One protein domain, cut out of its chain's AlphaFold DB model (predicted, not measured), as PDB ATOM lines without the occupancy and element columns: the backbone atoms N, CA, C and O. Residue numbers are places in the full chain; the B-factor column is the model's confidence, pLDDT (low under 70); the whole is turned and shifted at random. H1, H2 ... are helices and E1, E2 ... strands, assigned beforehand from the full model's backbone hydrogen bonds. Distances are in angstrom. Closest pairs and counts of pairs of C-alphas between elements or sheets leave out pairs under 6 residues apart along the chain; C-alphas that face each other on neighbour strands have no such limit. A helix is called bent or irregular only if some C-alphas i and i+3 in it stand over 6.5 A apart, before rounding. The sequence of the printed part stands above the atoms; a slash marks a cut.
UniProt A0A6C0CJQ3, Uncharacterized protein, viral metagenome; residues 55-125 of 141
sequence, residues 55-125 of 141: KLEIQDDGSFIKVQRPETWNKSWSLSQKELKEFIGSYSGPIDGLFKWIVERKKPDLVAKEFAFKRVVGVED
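Overview. This is residues 55 to 125 of the 141 residues of an uncharacterized protein of viral metagenome (UniProt A0A6C0CJQ3). A small three-stranded antiparallel sheet, E1, E2 and E3, makes one end of an extended, flat shape, and a helical hairpin of H1 and H2, opened like a V, makes the other. Neither helix is on the sheet; the two ends are joined by the long stretch of residues 69 to 80 and by the tight link from H2 to E3. The printed part has 71 residues, with two named helices and three named strands in the order E1, E2, H1, H2, E3; the sheet's order is E1, E2, E3, and the class is mixed, helices and strands. The whole is extended, with a radius of gyration of the C-alphas of 18.0 A and spans of 55 by 28 by 14 A.

Along the chain. In the sheet, E2 is residues 64 to 68, 12.7 A from first to last C-alpha. E1 is residues 55 to 57, beginning at C-alpha 55 at (180.491, 26.934, 135.611). E3 is residues 116 to 120, 12.9 A long, ending at C-alpha 120 at (184.720, 22.233, 143.309). H2 is residues 98 to 110, 18.4 A long; it is irregular, but only just, with C-alphas 105 and 108 at 6.8 A. H1 is residues 81 to 92, 16.5 A long, beginning at C-alpha 81 at (191.061, 41.842, 159.247).

Arrangement. E2 is the inner strand of the sheet, and E1 and E3 are its edge strands. E2 and E3 are antiparallel, at 154 degrees between their directions, with N 66 and O 118 at 2.8 A and N 118 and O 66 at 3.0 A, both within hydrogen-bond range. E1 and E2 form a hairpin, antiparallel at 162 degrees, with N 65 and O 56 within hydrogen-bond range at 2.8 A. H1 and H2 form a helical hairpin: they touch and run opposite ways at a steep tilt of 42 degrees, and their closest C-alphas, those of Lys 85 and Phe 99, are 6.3 A apart. H2 touches H1 with residues 99 to 103 alone. In H1 every O i to N i+4 pair is within hydrogen-bond range; in H2, 7 of 9 are. Among the pairs that are apart are E2 and H2, and H1 and E3.

Size, cuts and confidence. The two C-alphas farthest apart, those of Asp 60 and Gly 93, are 55.0 A from each other. The printed part has no cut. The link E2 to H1, 12 residues, is long; E1 to E2 is short, and H1 to H2 and H2 to E3 are tight. The mean pLDDT of the printed part is 88.9, and residues 123 to 125 are under 70.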
ATOM      1  N   LYS A  55     180.314  28.311 135.139       92.94
ATOM      2  CA  LYS A  55     180.491  26.934 135.611       92.94
ATOM      3  C   LYS A  55     180.858  26.043 134.422       92.94
ATOM      4  O   LYS A  55     180.185  26.102 133.399       92.94
ATOM      5  N   LEU A  56     181.906  25.236 134.565       92.38
ATOM      6  CA  LEU A  56     182.321  24.223 133.589       92.38
ATOM      7  C   LEU A  56     182.275  22.853 134.265       92.38
ATOM      8  O   LEU A  56     182.979  22.644 135.249       92.38
ATOM      9  N   GLU A  57     181.438  21.945 133.783       90.81
ATOM     10  CA  GLU A  57     181.283  20.612 134.377       90.81
ATOM     11  C   GLU A  57     182.361  19.651 133.870       90.81
ATOM     12  O   GLU A  57     182.732  19.685 132.697       90.81
ATOM     13  N   ILE A  58     182.871  18.806 134.766       89.88
ATOM     14  CA  ILE A  58     183.839  17.753 134.460       89.88
ATOM     15  C   ILE A  58     183.087  16.427 134.543       89.88
ATOM     16  O   ILE A  58     182.648  16.018 135.616       89.88
ATOM     17  N   GLN A  59     182.914  15.774 133.393       83.56
ATOM     18  CA  GLN A  59     182.105  14.556 133.287       83.56
ATOM     19  C   GLN A  59     182.714  13.375 134.053       83.56
ATOM     20  O   GLN A  59     181.976  12.532 134.550       83.56
ATOM     21  N   ASP A  60     184.040  13.345 134.183       84.19
ATOM     22  CA  ASP A  60     184.772  12.183 134.697       84.19
ATOM     23  C   ASP A  60     184.550  11.922 136.193       84.19
ATOM     24  O   ASP A  60     184.583  10.775 136.628       84.19
ATOM     25  N   ASP A  61     184.352  12.971 136.996       85.19
ATOM     26  CA  ASP A  61     184.293  12.850 138.458       85.19
ATOM     27  C   ASP A  61     183.212  13.710 139.125       85.19
ATOM     28  O   ASP A  61     183.242  13.927 140.336       85.19
ATOM     29  N   GLY A  62     182.267  14.236 138.339       83.38
ATOM     30  CA  GLY A  62     181.161  15.056 138.839       83.38
ATOM     31  C   GLY A  62     181.591  16.394 139.454       83.38
ATOM     32  O   GLY A  62     180.760  17.117 140.009       83.38
ATOM     33  N   SER A  63     182.877  16.752 139.375       91.12
ATOM     34  CA  SER A  63     183.363  18.059 139.803       91.12
ATOM     35  C   SER A  63     183.041  19.138 138.768       91.12
ATOM     36  O   SER A  63     182.691  18.870 137.618       91.12
ATOM     37  N   PHE A  64     183.162  20.400 139.166       93.19
ATOM     38  CA  PHE A  64     183.045  21.521 138.239       93.19
ATOM     39  C   PHE A  64     184.093  22.591 138.518       93.19
ATOM     40  O   PHE A  64     184.594  22.733 139.633       93.19
ATOM     41  N   ILE A  65     184.416  23.383 137.503       94.44
ATOM     42  CA  ILE A  65     185.247  24.575 137.629       94.44
ATOM     43  C   ILE A  65     184.323  25.785 137.725       94.44
ATOM     44  O   ILE A  65     183.591  26.105 136.786       94.44
ATOM     45  N   LYS A  66     184.364  26.472 138.867       94.69
ATOM     46  CA  LYS A  66     183.774  27.802 139.042       94.69
ATOM     47  C   LYS A  66     184.696  28.821 138.379       94.69
ATOM     48  O   LYS A  66     185.880  28.889 138.717       94.69
ATOM     49  N   VAL A  67     184.144  29.599 137.453       95.31
ATOM     50  CA  VAL A  67     184.825  30.699 136.767       95.31
ATOM     51  C   VAL A  67     184.434  31.998 137.460       95.31
ATOM     52  O   VAL A  67     183.255  32.338 137.533       95.31
ATOM     53  N   GLN A  68     185.419  32.732 137.968       94.06
ATOM     54  CA  GLN A  68     185.225  34.067 138.521       94.06
ATOM     55  C   GLN A  68     185.804  35.086 137.540       94.06
ATOM     56  O   GLN A  68     186.986  35.023 137.207       94.06
ATOM     57  N   ARG A  69     184.968  35.998 137.041       93.31
ATOM     58  CA  ARG A  69     185.349  36.963 135.999       93.31
ATOM     59  C   ARG A  69     185.994  38.210 136.596       93.31
ATOM     60  O   ARG A  69     185.644  38.564 137.723       93.31
ATOM     61  N   PRO A  70     186.846  38.927 135.850       93.50
ATOM     62  CA  PRO A  70     187.288  40.257 136.252       93.50
ATOM     63  C   PRO A  70     186.113  41.108 136.745       93.50
ATOM     64  O   PRO A  70     185.016  41.028 136.201       93.50
ATOM     65  N   GLU A  71     186.346  41.871 137.805       91.50
ATOM     66  CA  GLU A  71     185.416  42.825 138.415       91.50
ATOM     67  C   GLU A  71     184.198  42.208 139.129       91.50
ATOM     68  O   GLU A  71     183.454  42.921 139.794       91.50
ATOM     69  N   THR A  72     184.023  40.880 139.081       89.56
ATOM     70  CA  THR A  72     182.882  40.179 139.712       89.56
ATOM     71  C   THR A  72     183.209  39.510 141.048       89.56
ATOM     72  O   THR A  72     182.322  38.969 141.708       89.56
ATOM     73  N   TRP A  73     184.477  39.518 141.464       90.94
ATOM     74  CA  TRP A  73     184.922  38.915 142.719       90.94
ATOM     75  C   TRP A  73     186.041  39.726 143.369       90.94
ATOM     76  O   TRP A  73     186.754  40.491 142.716       90.94
ATOM     77  N   ASN A  74     186.202  39.519 144.674       89.88
ATOM     78  CA  ASN A  74     187.241  40.154 145.471       89.88
ATOM     79  C   ASN A  74     188.340  39.145 145.808       89.88
ATOM     80  O   ASN A  74     188.058  38.056 146.310       89.88
ATOM     81  N   LYS A  75     189.594  39.527 145.568       89.56
ATOM     82  CA  LYS A  75     190.779  38.821 146.049       89.56
ATOM     83  C   LYS A  75     190.753  38.768 147.577       89.56
ATOM     84  O   LYS A  75     190.345  39.721 148.244       89.56
ATOM     85  N   SER A  76     191.227  37.655 148.129       86.06
ATOM     86  CA  SER A  76     191.414  37.523 149.570       86.06
ATOM     87  C   SER A  76     192.442  38.534 150.067       86.06
ATOM     88  O   SER A  76     193.431  38.833 149.396       86.06
ATOM     89  N   TRP A  77     192.217  39.048 151.269       87.38
ATOM     90  CA  TRP A  77     193.166  39.939 151.917       87.38
ATOM     91  C   TRP A  77     194.358  39.126 152.439       87.38
ATOM     92  O   TRP A  77     194.163  38.080 153.053       87.38
ATOM     93  N   SER A  78     195.586  39.585 152.187       84.00
ATOM     94  CA  SER A  78     196.807  38.901 152.638       84.00
ATOM     95  C   SER A  78     196.991  38.935 154.156       84.00
ATOM     96  O   SER A  78     197.567  38.012 154.718       84.00
ATOM     97  N   LEU A  79     196.509  39.998 154.801       86.69
ATOM     98  CA  LEU A  79     196.453  40.152 156.249       86.69
ATOM     99  C   LEU A  79     195.001  39.983 156.679       86.69
ATOM    100  O   LEU A  79     194.117  40.644 156.121       86.69
ATOM    101  N   SER A  80     194.733  39.122 157.661       87.81
ATOM    102  CA  SER A  80     193.362  38.980 158.136       87.81
ATOM    103  C   SER A  80     192.893  40.289 158.779       87.81
ATOM    104  O   SER A  80     193.657  41.006 159.431       87.81
ATOM    105  N   GLN A  81     191.605  40.619 158.634       88.31
ATOM    106  CA  GLN A  81     191.061  41.842 159.247       88.31
ATOM    107  C   GLN A  81     191.217  41.822 160.774       88.31
ATOM    108  O   GLN A  81     191.340  42.868 161.408       88.31
ATOM    109  N   LYS A  82     191.214  40.618 161.359       89.25
ATOM    110  CA  LYS A  82     191.422  40.393 162.785       89.25
ATOM    111  C   LYS A  82     192.838  40.797 163.202       89.25
ATOM    112  O   LYS A  82     192.970  41.639 164.083       89.25
ATOM    113  N   GLU A  83     193.859  40.277 162.525       90.69
ATOM    114  CA  GLU A  83     195.262  40.628 162.798       90.69
ATOM    115  C   GLU A  83     195.519  42.121 162.575       90.69
ATOM    116  O   GLU A  83     196.185  42.759 163.382       90.69
ATOM    117  N   LEU A  84     194.933  42.719 161.530       91.25
ATOM    118  CA  LEU A  84     195.030  44.163 161.307       91.25
ATOM    119  C   LEU A  84     194.482  44.960 162.499       91.25
ATOM    120  O   LEU A  84     195.115  45.915 162.950       91.25
ATOM    121  N   LYS A  85     193.306  44.580 163.011       90.62
ATOM    122  CA  LYS A  85     192.693  45.240 164.168       90.62
ATOM    123  C   LYS A  85     193.567  45.102 165.417       90.62
ATOM    124  O   LYS A  85     193.720  46.073 166.155       90.62
ATOM    125  N   GLU A  86     194.145  43.923 165.630       91.88
ATOM    126  CA  GLU A  86     195.066  43.653 166.738       91.88
ATOM    127  C   GLU A  86     196.347  44.489 166.624       91.88
ATOM    128  O   GLU A  86     196.732  45.137 167.597       91.88
ATOM    129  N   PHE A  87     196.953  44.584 165.436       92.19
ATOM    130  CA  PHE A  87     198.143  45.410 165.222       92.19
ATOM    131  C   PHE A  87     197.885  46.895 165.470       92.19
ATOM    132  O   PHE A  87     198.651  47.526 166.201       92.19
ATOM    133  N   ILE A  88     196.788  47.440 164.937       92.19
ATOM    134  CA  ILE A  88     196.398  48.838 165.178       92.19
ATOM    135  C   ILE A  88     196.245  49.093 166.683       92.19
ATOM    136  O   ILE A  88     196.809  50.057 167.211       92.19
ATOM    137  N   GLY A  89     195.532  48.199 167.375       92.06
ATOM    138  CA  GLY A  89     195.319  48.285 168.818       92.06
ATOM    139  C   GLY A  89     196.618  48.210 169.618       92.06
ATOM    140  O   GLY A  89     196.799  48.989 170.549       92.06
ATOM    141  N   SER A  90     197.544  47.325 169.234       92.69
ATOM    142  CA  SER A  90     198.824  47.148 169.935       92.69
ATOM    143  C   SER A  90     199.781  48.333 169.792       92.69
ATOM    144  O   SER A  90     200.546  48.605 170.712       92.69
ATOM    145  N   TYR A  91     199.746  49.037 168.658       92.31
ATOM    146  CA  TYR A  91     200.666  50.141 168.387       92.31
ATOM    147  C   TYR A  91     200.144  51.476 168.922       92.31
ATOM    148  O   TYR A  91     200.897  52.250 169.505       92.31
ATOM    149  N   SER A  92     198.854  51.751 168.708       86.62
ATOM    150  CA  SER A  92     198.272  53.082 168.926       86.62
ATOM    151  C   SER A  92     197.148  53.138 169.960       86.62
ATOM    152  O   SER A  92     196.670  54.224 170.279       86.62
ATOM    153  N   GLY A  93     196.716  51.990 170.495       84.44
ATOM    154  CA  GLY A  93     195.466  51.894 171.244       84.44
ATOM    155  C   GLY A  93     194.231  51.937 170.327       84.44
ATOM    156  O   GLY A  93     194.351  51.877 169.099       84.44
ATOM    157  N   PRO A  94     193.014  51.980 170.895       81.25
ATOM    158  CA  PRO A  94     191.791  52.074 170.108       81.25
ATOM    159  C   PRO A  94     191.692  53.454 169.446       81.25
ATOM    160  O   PRO A  94     191.465  54.458 170.113       81.25
ATOM    161  N   ILE A  95     191.840  53.494 168.121       87.81
ATOM    162  CA  ILE A  95     191.513  54.674 167.315       87.81
ATOM    163  C   ILE A  95     190.151  54.444 166.668       87.81
ATOM    164  O   ILE A  95     190.001  53.583 165.790       87.81
ATOM    165  N   ASP A  96     189.164  55.228 167.095       86.31
ATOM    166  CA  ASP A  96     187.804  55.153 166.572       86.31
ATOM    167  C   ASP A  96     187.783  55.363 165.057       86.31
ATOM    168  O   ASP A  96     188.379  56.285 164.502       86.31
ATOM    169  N   GLY A  97     187.106  54.457 164.355       88.94
ATOM    170  CA  GLY A  97     186.918  54.542 162.909       88.94
ATOM    171  C   GLY A  97     188.142  54.207 162.045       88.94
ATOM    172  O   GLY A  97     187.942  53.919 160.866       88.94
ATOM    173  N   LEU A  98     189.370  54.137 162.581       92.12
ATOM    174  CA  LEU A  98     190.575  53.873 161.774       92.12
ATOM    175  C   LEU A  98     190.524  52.506 161.084       92.12
ATOM    176  O   LEU A  98     190.729  52.409 159.877       92.12
ATOM    177  N   PHE A  99     190.194  51.450 161.833       91.69
ATOM    178  CA  PHE A  99     190.052  50.106 161.267       91.69
ATOM    179  C   PHE A  99     189.016  50.079 160.133       91.69
ATOM    180  O   PHE A  99     189.291  49.566 159.049       91.69
ATOM    181  N   LYS A 100     187.844  50.685 160.360       93.62
ATOM    182  CA  LYS A 100     186.767  50.755 159.366       93.62
ATOM    183  C   LYS A 100     187.218  51.513 158.113       93.62
ATOM    184  O   LYS A 100     187.020  51.013 157.010       93.62
ATOM    185  N   TRP A 101     187.882  52.655 158.287       95.19
ATOM    186  CA  TRP A 101     188.413  53.459 157.190       95.19
ATOM    187  C   TRP A 101     189.441  52.692 156.348       95.19
ATOM    188  O   TRP A 101     189.356  52.713 155.121       95.19
ATOM    189  N   ILE A 102     190.369  51.955 156.977       93.50
ATOM    190  CA  ILE A 102     191.359  51.136 156.252       93.50
ATOM    191  C   ILE A 102     190.654  50.051 155.431       93.50
ATOM    192  O   ILE A 102     190.957  49.878 154.251       93.50
ATOM    193  N   VAL A 103     189.699  49.338 156.038       92.19
ATOM    194  CA  VAL A 103     188.927  48.288 155.359       92.19
ATOM    195  C   VAL A 103     188.182  48.865 154.155       92.19
ATOM    196  O   VAL A 103     188.273  48.319 153.059       92.19
ATOM    197  N   GLU A 104     187.463  49.974 154.334       93.81
ATOM    198  CA  GLU A 104     186.694  50.620 153.265       93.81
ATOM    199  C   GLU A 104     187.585  51.117 152.132       93.81
ATOM    200  O   GLU A 104     187.276  50.879 150.965       93.81
ATOM    201  N   ARG A 105     188.728  51.723 152.462       94.62
ATOM    202  CA  ARG A 105     189.689  52.205 151.469       94.62
ATOM    203  C   ARG A 105     190.382  51.070 150.721       94.62
ATOM    204  O   ARG A 105     190.777  51.264 149.577       94.62
ATOM    205  N   LYS A 106     190.508  49.889 151.337       91.38
ATOM    206  CA  LYS A 106     191.120  48.714 150.708       91.38
ATOM    207  C   LYS A 106     190.167  47.942 149.801       91.38
ATOM    208  O   LYS A 106     190.634  47.324 148.850       91.38
ATOM    209  N   LYS A 107     188.854  47.969 150.057       90.12
ATOM    210  CA  LYS A 107     187.852  47.216 149.272       90.12
ATOM    211  C   LYS A 107     188.008  47.373 147.748       90.12
ATOM    212  O   LYS A 107     188.026  46.338 147.088       90.12
ATOM    213  N   PRO A 108     188.173  48.585 147.177       91.12
ATOM    214  CA  PRO A 108     188.343  48.744 145.730       91.12
ATOM    215  C   PRO A 108     189.589  48.037 145.179       91.12
ATOM    216  O   PRO A 108     189.543  47.489 144.083       91.12
ATOM    217  N   ASP A 109     190.681  47.985 145.948       90.88
ATOM    218  CA  ASP A 109     191.917  47.296 145.545       90.88
ATOM    219  C   ASP A 109     191.768  45.772 145.525       90.88
ATOM    220  O   ASP A 109     192.573  45.077 144.902       90.88
ATOM    221  N   LEU A 110     190.796  45.242 146.272       92.19
ATOM    222  CA  LEU A 110     190.536  43.808 146.322       92.19
ATOM    223  C   LEU A 110     189.727  43.343 145.116       92.19
ATOM    224  O   LEU A 110     189.755  42.151 144.828       92.19
ATOM    225  N   VAL A 111     189.064  44.241 144.384       92.44
ATOM    226  CA  VAL A 111     188.337  43.873 143.166       92.44
ATOM    227  C   VAL A 111     189.323  43.278 142.165       92.44
ATOM    228  O   VAL A 111     190.289  43.916 141.733       92.44
ATOM    229  N   ALA A 112     189.115  42.012 141.822       93.06
ATOM    230  CA  ALA A 112     190.033  41.299 140.960       93.06
ATOM    231  C   ALA A 112     189.920  41.793 139.518       93.06
ATOM    232  O   ALA A 112     188.828  41.920 138.983       93.06
ATOM    233  N   LYS A 113     191.056  42.005 138.854       93.12
ATOM    234  CA  LYS A 113     191.112  42.420 137.438       93.12
ATOM    235  C   LYS A 113     191.328  41.251 136.475       93.12
ATOM    236  O   LYS A 113     191.513  41.440 135.279       93.12
ATOM    237  N   GLU A 114     191.354  40.039 137.012       93.00
ATOM    238  CA  GLU A 114     191.760  38.820 136.321       93.00
ATOM    239  C   GLU A 114     190.710  37.735 136.553       93.00
ATOM    240  O   GLU A 114     189.923  37.796 137.506       93.00
ATOM    241  N   PHE A 115     190.711  36.733 135.679       94.44
ATOM    242  CA  PHE A 115     189.934  35.526 135.906       94.44
ATOM    243  C   PHE A 115     190.535  34.721 137.061       94.44
ATOM    244  O   PHE A 115     191.749  34.712 137.263       94.44
ATOM    245  N   ALA A 116     189.681  34.015 137.794       94.31
ATOM    246  CA  ALA A 116     190.101  32.963 138.708       94.31
ATOM    247  C   ALA A 116     189.269  31.701 138.498       94.31
ATOM    248  O   ALA A 116     188.077  31.756 138.185       94.31
ATOM    249  N   PHE A 117     189.922  30.561 138.697       95.19
ATOM    250  CA  PHE A 117     189.347  29.242 138.488       95.19
ATOM    251  C   PHE A 117     189.457  28.432 139.772       95.19
ATOM    252  O   PHE A 117     190.541  28.268 140.338       95.19
ATOM    253  N   LYS A 118     188.328  27.894 140.232       93.50
ATOM    254  CA  LYS A 118     188.285  27.013 141.401       93.50
ATOM    255  C   LYS A 118     187.571  25.726 141.034       93.50
ATOM    256  O   LYS A 118     186.393  25.755 140.687       93.50
ATOM    257  N   ARG A 119     188.271  24.599 141.148       93.75
ATOM    258  CA  ARG A 119     187.637  23.283 141.070       93.75
ATOM    259  C   ARG A 119     186.864  23.029 142.362       93.75
ATOM    260  O   ARG A 119     187.421  23.167 143.450       93.75
ATOM    261  N   VAL A 120     185.599  22.668 142.228       91.81
ATOM    262  CA  VAL A 120     184.720  22.233 143.309       91.81
ATOM    263  C   VAL A 120     184.400  20.774 143.040       91.81
ATOM    264  O   VAL A 120     183.775  20.448 142.033       91.81
ATOM    265  N   VAL A 121     184.889  19.896 143.908       89.06
ATOM    266  CA  VAL A 121     184.561  18.471 143.870       89.06
ATOM    267  C   VAL A 121     183.274  18.292 144.662       89.06
ATOM    268  O   VAL A 121     183.182  18.800 145.781       89.06
ATOM    269  N   GLY A 122     182.277  17.641 144.062       73.25
ATOM    270  CA  GLY A 122     181.046  17.280 144.753       73.25
ATOM    271  C   GLY A 122     181.368  16.270 145.844       73.25
ATOM    272  O   GLY A 122     181.507  15.086 145.571       73.25
ATOM    273  N   VAL A 123     181.547  16.757 147.063       61.31
ATOM    274  CA  VAL A 123     181.593  15.933 148.266       61.31
ATOM    275  C   VAL A 123     180.244  16.163 148.935       61.31
ATOM    276  O   VAL A 123     179.936  17.298 149.305       61.31
ATOM    277  N   GLU A 124     179.410  15.125 149.014       51.09
ATOM    278  CA  GLU A 124     178.337  15.085 150.010       51.09
ATOM    279  C   GLU A 124     179.004  15.410 151.363       51.09
ATOM    280  O   GLU A 124     179.937  14.713 151.744       51.09
ATOM    281  N   ASP A 125     178.606  16.510 152.016       47.28
ATOM    282  CA  ASP A 125     179.194  17.095 153.245       47.28
ATOM    283  C   ASP A 125     180.370  18.085 153.107       47.28
ATOM    284  O   ASP A 125     181.469  17.866 153.616       47.28
TER     285      ASP A 125